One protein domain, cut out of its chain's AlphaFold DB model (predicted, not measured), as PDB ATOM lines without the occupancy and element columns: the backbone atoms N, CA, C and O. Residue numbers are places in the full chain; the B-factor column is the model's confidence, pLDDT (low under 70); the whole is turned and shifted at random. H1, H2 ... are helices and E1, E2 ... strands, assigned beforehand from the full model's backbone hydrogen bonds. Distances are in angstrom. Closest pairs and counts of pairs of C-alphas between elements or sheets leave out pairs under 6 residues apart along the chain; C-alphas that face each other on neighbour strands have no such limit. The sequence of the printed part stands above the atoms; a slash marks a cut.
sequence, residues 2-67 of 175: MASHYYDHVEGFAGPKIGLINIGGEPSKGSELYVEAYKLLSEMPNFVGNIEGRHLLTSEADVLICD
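AT A GLANCE: This is residues 2 to 67 of the 175 residues of the protein "Phosphate acyltransferase" of Candidatus Marinimicrobia bacterium (UniProt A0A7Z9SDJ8). A small three-stranded parallel sheet, E2, E1, E3, forms a wall with helix H2 packed along one face, while H1 sits off at one end of the long axis and only grazes the sheet near the beginnings of E1 and E3. The printed part has 66 residues, with two named helices and three named strands in the order H1, E1, H2, E2, E3. The class is mixed, helices and strands, with half of the residues in named elements. The whole is compact, with a radius of gyration of the C-alphas of 11.5 A and spans of 33 by 24 by 18 A.

HOW THE PARTS SIT: Start with H1, residues 2 to 10, which is on the sheet but only grazes it, with its residues 3 to 7. Its closest approach to E3, residues 63 to 65, is between the C-alphas of Ser 4 and Val 63, 7.0 A apart. Next find E1, residues 18 to 22, the inner strand. E3 is its parallel neighbour at 39 degrees; look for N 19 and O 63, 2.8 A apart and within hydrogen-bond range. E2, residues 47 to 52, is the other parallel neighbour at 30 degrees, where N 48 and O 18 are within hydrogen-bond range at 2.8 A. E2 and E3 are the edge strands. Between E1 and E2 the chain passes through H2, residues 32 to 41, which is on the sheet at a height over the sheet of 9.6 A. It lies over E1 and, only just, over E2, with 3 of its 10 C-alphas falling there, and runs along the strands, at 12 degrees to E1 on the local plane. The closest C-alphas of H2 and E1 are those of Tyr 38 and Leu 20, 7.1 A apart. E1, H2 and E2 make a strand-helix-strand unit, two parallel neighbour strands with a helix between, and its crossover is right-handed. With H2 on one face, the sheet and helix form two layers. H1 and H2 are apart. In both helices every O i to N i+4 pair is within hydrogen-bond range.

IN THESE COORDINATES: Find C-alpha 2 at (-35.810, 34.287, 10.245); from there H1 runs 11.1 A to C-alpha 10. E1 covers 12.7 A. H2 begins at C-alpha 32, at (-46.577, 53.113, 16.734), and covers 14.1 A. E2 covers 14.5 A, and E3 covers 6.5 A, ending at C-alpha 65, at (-44.045, 41.084, 7.462).

THE WHOLE: The two C-alphas farthest apart, those of Gly 12 and Glu 32, are 33.8 A apart. The printed part has no cut. The link from H2 to E2 is tight, the others are short, and no link is long. The mean pLDDT of the printed part is 94.7, and no printed residue is under 70.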
ATOM      1  N   MET A   2     -35.493  35.725  10.369       92.69
ATOM      2  CA  MET A   2     -35.810  34.287  10.245       92.69
ATOM      3  C   MET A   2     -36.537  33.922   8.942       92.69
ATOM      4  O   MET A   2     -36.117  33.001   8.256       92.69
ATOM      5  N   ALA A   3     -37.578  34.671   8.563       92.25
ATOM      6  CA  ALA A   3     -38.309  34.424   7.316       92.25
ATOM      7  C   ALA A   3     -37.435  34.616   6.064       92.25
ATOM      8  O   ALA A   3     -37.497  33.816   5.140       92.25
ATOM      9  N   SER A   4     -36.581  35.644   6.064       90.44
ATOM     10  CA  SER A   4     -35.623  35.898   4.982       90.44
ATOM     11  C   SER A   4     -34.575  34.790   4.889       90.44
ATOM     12  O   SER A   4     -34.300  34.322   3.793       90.44
ATOM     13  N   HIS A   5     -34.060  34.307   6.022       88.81
ATOM     14  CA  HIS A   5     -33.139  33.173   6.048       88.81
ATOM     15  C   HIS A   5     -33.809  31.881   5.568       88.81
ATOM     16  O   HIS A   5     -33.217  31.148   4.792       88.81
ATOM     17  N   TYR A   6     -35.045  31.604   5.991       91.56
ATOM     18  CA  TYR A   6     -35.800  30.449   5.502       91.56
ATOM     19  C   TYR A   6     -35.974  30.492   3.976       91.56
ATOM     20  O   TYR A   6     -35.680  29.510   3.301       91.56
ATOM     21  N   TYR A   7     -36.401  31.633   3.429       91.50
ATOM     22  CA  TYR A   7     -36.590  31.782   1.984       91.50
ATOM     23  C   TYR A   7     -35.281  31.646   1.200       91.50
ATOM     24  O   TYR A   7     -35.245  30.981   0.170       91.50
ATOM     25  N   ASP A   8     -34.197  32.230   1.699       89.88
ATOM     26  CA  ASP A   8     -32.891  32.129   1.051       89.88
ATOM     27  C   ASP A   8     -32.337  30.701   1.137       89.88
ATOM     28  O   ASP A   8     -32.125  30.028   0.131       89.88
ATOM     29  N   HIS A   9     -32.199  30.192   2.360       86.06
ATOM     30  CA  HIS A   9     -31.460  28.972   2.649       86.06
ATOM     31  C   HIS A   9     -32.246  27.688   2.360       86.06
ATOM     32  O   HIS A   9     -31.671  26.706   1.903       86.06
ATOM     33  N   VAL A  10     -33.555  27.674   2.631       88.25
ATOM     34  CA  VAL A  10     -34.396  26.480   2.437       88.25
ATOM     35  C   VAL A  10     -35.138  26.546   1.106       88.25
ATOM     36  O   VAL A  10     -35.198  25.550   0.390       88.25
ATOM     37  N   GLU A  11     -35.703  27.698   0.742       89.00
ATOM     38  CA  GLU A  11     -36.421  27.846  -0.534       89.00
ATOM     39  C   GLU A  11     -35.507  28.184  -1.724       89.00
ATOM     40  O   GLU A  11     -35.950  28.100  -2.869       89.00
ATOM     41  N   GLY A  12     -34.225  28.485  -1.487       88.50
ATOM     42  CA  GLY A  12     -33.244  28.772  -2.538       88.50
ATOM     43  C   GLY A  12     -33.416  30.151  -3.180       88.50
ATOM     44  O   GLY A  12     -32.915  30.385  -4.282       88.50
ATOM     45  N   PHE A  13     -34.152  31.055  -2.530       89.19
ATOM     46  CA  PHE A  13     -34.438  32.390  -3.041       89.19
ATOM     47  C   PHE A  13     -33.421  33.402  -2.507       89.19
ATOM     48  O   PHE A  13     -33.647  34.052  -1.488       89.19
ATOM     49  N   ALA A  14     -32.285  33.520  -3.198       91.25
ATOM     50  CA  ALA A  14     -31.176  34.367  -2.768       91.25
ATOM     51  C   ALA A  14     -31.593  35.836  -2.584       91.25
ATOM     52  O   ALA A  14     -32.091  36.472  -3.513       91.25
ATOM     53  N   GLY A  15     -31.333  36.386  -1.394       90.94
ATOM     54  CA  GLY A  15     -31.593  37.793  -1.086       90.94
ATOM     55  C   GLY A  15     -33.067  38.212  -1.216       90.94
ATOM     56  O   GLY A  15     -33.351  39.150  -1.963       90.94
ATOM     57  N   PRO A  16     -34.000  37.584  -0.474       95.25
ATOM     58  CA  PRO A  16     -35.423  37.883  -0.601       95.25
ATOM     59  C   PRO A  16     -35.717  39.322  -0.167       95.25
ATOM     60  O   PRO A  16     -35.248  39.771   0.889       95.25
ATOM     61  N   LYS A  17     -36.513  40.031  -0.968       96.75
ATOM     62  CA  LYS A  17     -37.015  41.374  -0.675       96.75
ATOM     63  C   LYS A  17     -38.077  41.310   0.413       96.75
ATOM     64  O   LYS A  17     -38.980  40.477   0.377       96.75
ATOM     65  N   ILE A  18     -37.979  42.212   1.380       97.06
ATOM     66  CA  ILE A  18     -38.812  42.208   2.583       97.06
ATOM     67  C   ILE A  18     -39.667  43.469   2.596       97.06
ATOM     68  O   ILE A  18     -39.133  44.574   2.597       97.06
ATOM     69  N   GLY A  19     -40.984  43.307   2.644       97.88
ATOM     70  CA  GLY A  19     -41.945  44.396   2.783       97.88
ATOM     71  C   GLY A  19     -42.653  44.351   4.134       97.88
ATOM     72  O   GLY A  19     -42.965  43.272   4.637       97.88
ATOM     73  N   LEU A  20     -42.938  45.511   4.723       98.31
ATOM     74  CA  LEU A  20     -43.778  45.624   5.920       98.31
ATOM     75  C   LEU A  20     -45.211  45.952   5.490       98.31
ATOM     76  O   LEU A  20     -45.445  47.000   4.894       98.31
ATOM     77  N   ILE A  21     -46.177  45.076   5.772       98.19
ATOM     78  CA  ILE A  21     -47.586  45.348   5.453       98.19
ATOM     79  C   ILE A  21     -48.033  46.578   6.236       98.19
ATOM     80  O   ILE A  21     -47.866  46.631   7.451       98.19
ATOM     81  N   ASN A  22     -48.615  47.562   5.555       97.81
ATOM     82  CA  ASN A  22     -49.008  48.808   6.197       97.81
ATOM     83  C   ASN A  22     -50.215  49.468   5.507       97.81
ATOM     84  O   ASN A  22     -50.700  49.024   4.465       97.81
ATOM     85  N   ILE A  23     -50.719  50.544   6.109       96.19
ATOM     86  CA  ILE A  23     -51.868  51.327   5.626       96.19
ATOM     87  C   ILE A  23     -51.483  52.444   4.640       96.19
ATOM     88  O   ILE A  23     -52.362  53.140   4.141       96.19
ATOM     89  N   GLY A  24     -50.190  52.642   4.388       96.44
ATOM     90  CA  GLY A  24     -49.653  53.610   3.432       96.44
ATOM     91  C   GLY A  24     -48.173  53.337   3.155       96.44
ATOM     92  O   GLY A  24     -47.510  52.699   3.975       96.44
ATOM     93  N   GLY A  25     -47.669  53.790   2.007       95.12
ATOM     94  CA  GLY A  25     -46.284  53.552   1.583       95.12
ATOM     95  C   GLY A  25     -45.220  54.369   2.330       95.12
ATOM     96  O   GLY A  25     -44.041  54.022   2.291       95.12
ATOM     97  N   GLU A  26     -45.590  55.448   3.021       97.12
ATOM     98  CA  GLU A  26     -44.620  56.321   3.687       97.12
ATOM     99  C   GLU A  26     -44.103  55.719   5.013       97.12
ATOM    100  O   GLU A  26     -44.874  55.080   5.731       97.12
ATOM    101  N   PRO A  27     -42.838  55.976   5.412       97.00
ATOM    102  CA  PRO A  27     -42.240  55.429   6.642       97.00
ATOM    103  C   PRO A  27     -43.014  55.720   7.934       97.00
ATOM    104  O   PRO A  27     -42.948  54.959   8.892       97.00
ATOM    105  N   SER A  28     -43.748  56.835   7.974       96.38
ATOM    106  CA  SER A  28     -44.494  57.293   9.148       96.38
ATOM    107  C   SER A  28     -45.911  56.715   9.253       96.38
ATOM    108  O   SER A  28     -46.702  57.197  10.063       96.38
ATOM    109  N   LYS A  29     -46.292  55.770   8.384       97.31
ATOM    110  CA  LYS A  29     -47.638  55.182   8.357       97.31
ATOM    111  C   LYS A  29     -47.742  53.961   9.266       97.31
ATOM    112  O   LYS A  29     -46.775  53.233   9.473       97.31
ATOM    113  N   GLY A  30     -48.958  53.729   9.755       96.44
ATOM    114  CA  GLY A  30     -49.285  52.627  10.655       96.44
ATOM    115  C   GLY A  30     -49.407  53.073  12.106       96.44
ATOM    116  O   GLY A  30     -49.353  54.263  12.418       96.44
ATOM    117  N   SER A  31     -49.626  52.109  12.997       96.88
ATOM    118  CA  SER A  31     -49.559  52.363  14.437       96.88
ATOM    119  C   SER A  31     -48.109  52.554  14.884       96.88
ATOM    120  O   SER A  31     -47.176  52.280  14.130       96.88
ATOM    121  N   GLU A  32     -47.909  52.977  16.133       97.56
ATOM    122  CA  GLU A  32     -46.577  53.113  16.734       97.56
ATOM    123  C   GLU A  32     -45.730  51.841  16.569       97.56
ATOM    124  O   GLU A  32     -44.574  51.922  16.169       97.56
ATOM    125  N   LEU A  33     -46.338  50.660  16.740       97.38
ATOM    126  CA  LEU A  33     -45.686  49.371  16.489       97.38
ATOM    127  C   LEU A  33     -45.099  49.276  15.072       97.38
ATOM    128  O   LEU A  33     -43.963  48.844  14.906       97.38
ATOM    129  N   TYR A  34     -45.866  49.669  14.054       97.94
ATOM    130  CA  TYR A  34     -45.438  49.594  12.657       97.94
ATOM    131  C   TYR A  34     -44.395  50.662  12.316       97.94
ATOM    132  O   TYR A  34     -43.469  50.383  11.560       97.94
ATOM    133  N   VAL A  35     -44.499  51.856  12.907       98.19
ATOM    134  CA  VAL A  35     -43.502  52.923  12.734       98.19
ATOM    135  C   VAL A  35     -42.159  52.527  13.354       98.19
ATOM    136  O   VAL A  35     -41.118  52.708  12.723       98.19
ATOM    137  N   GLU A  36     -42.151  51.939  14.553       98.00
ATOM    138  CA  GLU A  36     -40.915  51.439  15.171       98.00
ATOM    139  C   GLU A  36     -40.367  50.206  14.439       98.00
ATOM    140  O   GLU A  36     -39.164  50.124  14.184       98.00
ATOM    141  N   ALA A  37     -41.236  49.283  14.009       97.62
ATOM    142  CA  ALA A  37     -40.823  48.137  13.200       97.62
ATOM    143  C   ALA A  37     -40.174  48.575  11.878       97.62
ATOM    144  O   ALA A  37     -39.166  47.997  11.481       97.62
ATOM    145  N   TYR A  38     -40.699  49.617  11.224       98.25
ATOM    146  CA  TYR A  38     -40.102  50.179  10.014       98.25
ATOM    147  C   TYR A  38     -38.659  50.631  10.256       98.25
ATOM    148  O   TYR A  38     -37.781  50.324   9.450       98.25
ATOM    149  N   LYS A  39     -38.393  51.343  11.363       97.19
ATOM    150  CA  LYS A  39     -37.038  51.814  11.696       97.19
ATOM    151  C   LYS A  39     -36.066  50.645  11.837       97.19
ATOM    152  O   LYS A  39     -35.016  50.667  11.211       97.19
ATOM    153  N   LEU A  40     -36.459  49.611  12.583       95.44
ATOM    154  CA  LEU A  40     -35.640  48.411  12.782       95.44
ATOM    155  C   LEU A  40     -35.420  47.640  11.471       95.44
ATOM    156  O   LEU A  40     -34.315  47.198  11.176       95.44
ATOM    157  N   LEU A  41     -36.465  47.489  10.653       95.75
ATOM    158  CA  LEU A  41     -36.375  46.784   9.373       95.75
ATOM    159  C   LEU A  41     -35.561  47.557   8.330       95.75
ATOM    160  O   LEU A  41     -34.968  46.931   7.458       95.75
ATOM    161  N   SER A  42     -35.477  48.885   8.438       95.75
ATOM    162  CA  SER A  42     -34.675  49.725   7.537       95.75
ATOM    163  C   SER A  42     -33.171  49.466   7.638       95.75
ATOM    164  O   SER A  42     -32.432  49.824   6.727       95.75
ATOM    165  N   GLU A  43     -32.714  48.819   8.710       91.88
ATOM    166  CA  GLU A  43     -31.323  48.383   8.862       91.88
ATOM    167  C   GLU A  43     -31.028  47.081   8.091       91.88
ATOM    168  O   GLU A  43     -29.871  46.677   7.963       91.88
ATOM    169  N   MET A  44     -32.054  46.409   7.550       89.50
ATOM    170  CA  MET A  44     -31.884  45.194   6.757       89.50
ATOM    171  C   MET A  44     -31.593  45.502   5.274       89.50
ATOM    172  O   MET A  44     -32.311  46.287   4.659       89.50
ATOM    173  N   PRO A  45     -30.631  44.802   4.637       86.62
ATOM    174  CA  PRO A  45     -30.160  45.127   3.285       86.62
ATOM    175  C   PRO A  45     -31.206  44.976   2.166       86.62
ATOM    176  O   PRO A  45     -31.091  45.649   1.149       86.62
ATOM    177  N   ASN A  46     -32.232  44.133   2.348       94.00
ATOM    178  CA  ASN A  46     -33.265  43.856   1.333       94.00
ATOM    179  C   ASN A  46     -34.656  44.380   1.724       94.00
ATOM    180  O   ASN A  46     -35.670  43.895   1.218       94.00
ATOM    181  N   PHE A  47     -34.737  45.323   2.663       97.38
ATOM    182  CA  PHE A  47     -36.014  45.924   3.029       97.38
ATOM    183  C   PHE A  47     -36.474  46.917   1.954       97.38
ATOM    184  O   PHE A  47     -35.766  47.870   1.638       97.38
ATOM    185  N   VAL A  48     -37.670  46.700   1.400       97.50
ATOM    186  CA  VAL A  48     -38.257  47.533   0.332       97.50
ATOM    187  C   VAL A  48     -39.287  48.543   0.851       97.50
ATOM    188  O   VAL A  48     -39.933  49.233   0.069       97.50
ATOM    189  N   GLY A  49     -39.436  48.660   2.173       97.88
ATOM    190  CA  GLY A  49     -40.336  49.624   2.799       97.88
ATOM    191  C   GLY A  49     -41.737  49.080   3.082       97.88
ATOM    192  O   GLY A  49     -41.964  47.874   3.218       97.88
ATOM    193  N   ASN A  50     -42.686  50.007   3.221       98.31
ATOM    194  CA  ASN A  50     -44.080  49.687   3.500       98.31
ATOM    195  C   ASN A  50     -44.810  49.224   2.233       98.31
ATOM    196  O   ASN A  50     -44.725  49.866   1.188       98.31
ATOM    197  N   ILE A  51     -45.595  48.153   2.355       98.38
ATOM    198  CA  ILE A  51     -46.449  47.614   1.296       98.38
ATOM    199  C   ILE A  51     -47.911  47.810   1.683       98.38
ATOM    200  O   ILE A  51     -48.398  47.248   2.666       98.38
ATOM    201  N   GLU A  52     -48.630  48.596   0.887       96.50
ATOM    202  CA  GLU A  52     -50.065  48.789   1.079       96.50
ATOM    203  C   GLU A  52     -50.875  47.534   0.745       96.50
ATOM    204  O   GLU A  52     -50.549  46.787  -0.179       96.50
ATOM    205  N   GLY A  53     -52.020  47.377   1.417       92.38
ATOM    206  CA  GLY A  53     -52.961  46.270   1.200       92.38
ATOM    207  C   GLY A  53     -53.332  46.021  -0.273       92.38
ATOM    208  O   GLY A  53     -53.451  44.878  -0.705       92.38
ATOM    209  N   ARG A  54     -53.449  47.085  -1.079       93.56
ATOM    210  CA  ARG A  54     -53.763  46.991  -2.520       93.56
ATOM    211  C   ARG A  54     -52.626  46.416  -3.374       93.56
ATOM    212  O   ARG A  54     -52.862  46.032  -4.514       93.56
ATOM    213  N   HIS A  55     -51.406  46.393  -2.840       95.38
ATOM    214  CA  HIS A  55     -50.195  45.960  -3.530       95.38
ATOM    215  C   HIS A  55     -49.639  44.641  -2.990       95.38
ATOM    216  O   HIS A  55     -48.633  44.178  -3.510       95.38
ATOM    217  N   LEU A  56     -50.293  43.982  -2.025       93.38
ATOM    218  CA  LEU A  56     -49.794  42.732  -1.424       93.38
ATOM    219  C   LEU A  56     -49.470  41.639  -2.454       93.38
ATOM    220  O   LEU A  56     -48.506  40.908  -2.288       93.38
ATOM    221  N   LEU A  57     -50.261  41.537  -3.527       90.06
ATOM    222  CA  LEU A  57     -50.078  40.521  -4.574       90.06
ATOM    223  C   LEU A  57     -49.252  41.004  -5.774       90.06
ATOM    224  O   LEU A  57     -48.972  40.220  -6.677       90.06
ATOM    225  N   THR A  58     -48.920  42.296  -5.829       94.12
ATOM    226  CA  THR A  58     -48.244  42.925  -6.978       94.12
ATOM    227  C   THR A  58     -46.953  43.638  -6.594       94.12
ATOM    228  O   THR A  58     -46.317  44.240  -7.455       94.12
ATOM    229  N   SER A  59     -46.606  43.659  -5.308       95.00
ATOM    230  CA  SER A  59     -45.375  44.262  -4.820       95.00
ATOM    231  C   SER A  59     -44.165  43.448  -5.254       95.00
ATOM    232  O   SER A  59     -44.277  42.263  -5.556       95.00
ATOM    233  N   GLU A  60     -42.999  44.076  -5.216       93.81
ATOM    234  CA  GLU A  60     -41.725  43.393  -5.431       93.81
ATOM    235  C   GLU A  60     -41.202  42.650  -4.191       93.81
ATOM    236  O   GLU A  60     -40.116  42.089  -4.256       93.81
ATOM    237  N   ALA A  61     -41.915  42.688  -3.060       96.31
ATOM    238  CA  ALA A  61     -41.521  41.967  -1.855       96.31
ATOM    239  C   ALA A  61     -41.812  40.467  -1.997       96.31
ATOM    240  O   ALA A  61     -42.932  40.077  -2.323       96.31
ATOM    241  N   ASP A  62     -40.823  39.642  -1.665       94.31
ATOM    242  CA  ASP A  62     -40.949  38.183  -1.600       94.31
ATOM    243  C   ASP A  62     -41.467  37.737  -0.225       94.31
ATOM    244  O   ASP A  62     -42.177  36.740  -0.093       94.31
ATOM    245  N   VAL A  63     -41.135  38.507   0.818       95.00
ATOM    246  CA  VAL A  63     -41.561  38.276   2.200       95.00
ATOM    247  C   VAL A  63     -42.326  39.489   2.709       95.00
ATOM    248  O   VAL A  63     -41.778  40.585   2.817       95.00
ATOM    249  N   LEU A  64     -43.585  39.280   3.093       96.44
ATOM    250  CA  LEU A  64     -44.428  40.296   3.719       96.44
ATOM    251  C   LEU A  64     -44.485  40.079   5.235       96.44
ATOM    252  O   LEU A  64     -44.888  39.019   5.713       96.44
ATOM    253  N   ILE A  65     -44.085  41.095   5.998       96.75
ATOM    254  CA  ILE A  65     -44.045  41.084   7.462       96.75
ATOM    255  C   ILE A  65     -45.263  41.821   8.017       96.75
ATOM    256  O   ILE A  65     -45.625  42.894   7.540       96.75
ATOM    257  N   CYS A  66     -45.883  41.252   9.044       96.88
ATOM    258  CA  CYS A  66     -46.956  41.866   9.819       96.88
ATOM    259  C   CYS A  66     -47.039  41.217  11.205       96.88
ATOM    260  O   CYS A  66     -46.373  40.212  11.471       96.88
ATOM    261  N   ASP A  67     -47.856  41.783  12.090       96.50
ATOM    262  CA  ASP A  67     -48.222  41.108  13.333       96.50
ATOM    263  C   ASP A  67     -49.222  39.960  13.092       96.50
ATOM    264  O   ASP A  67     -49.871  39.858  12.046       96.50
TER     265      ASP A  67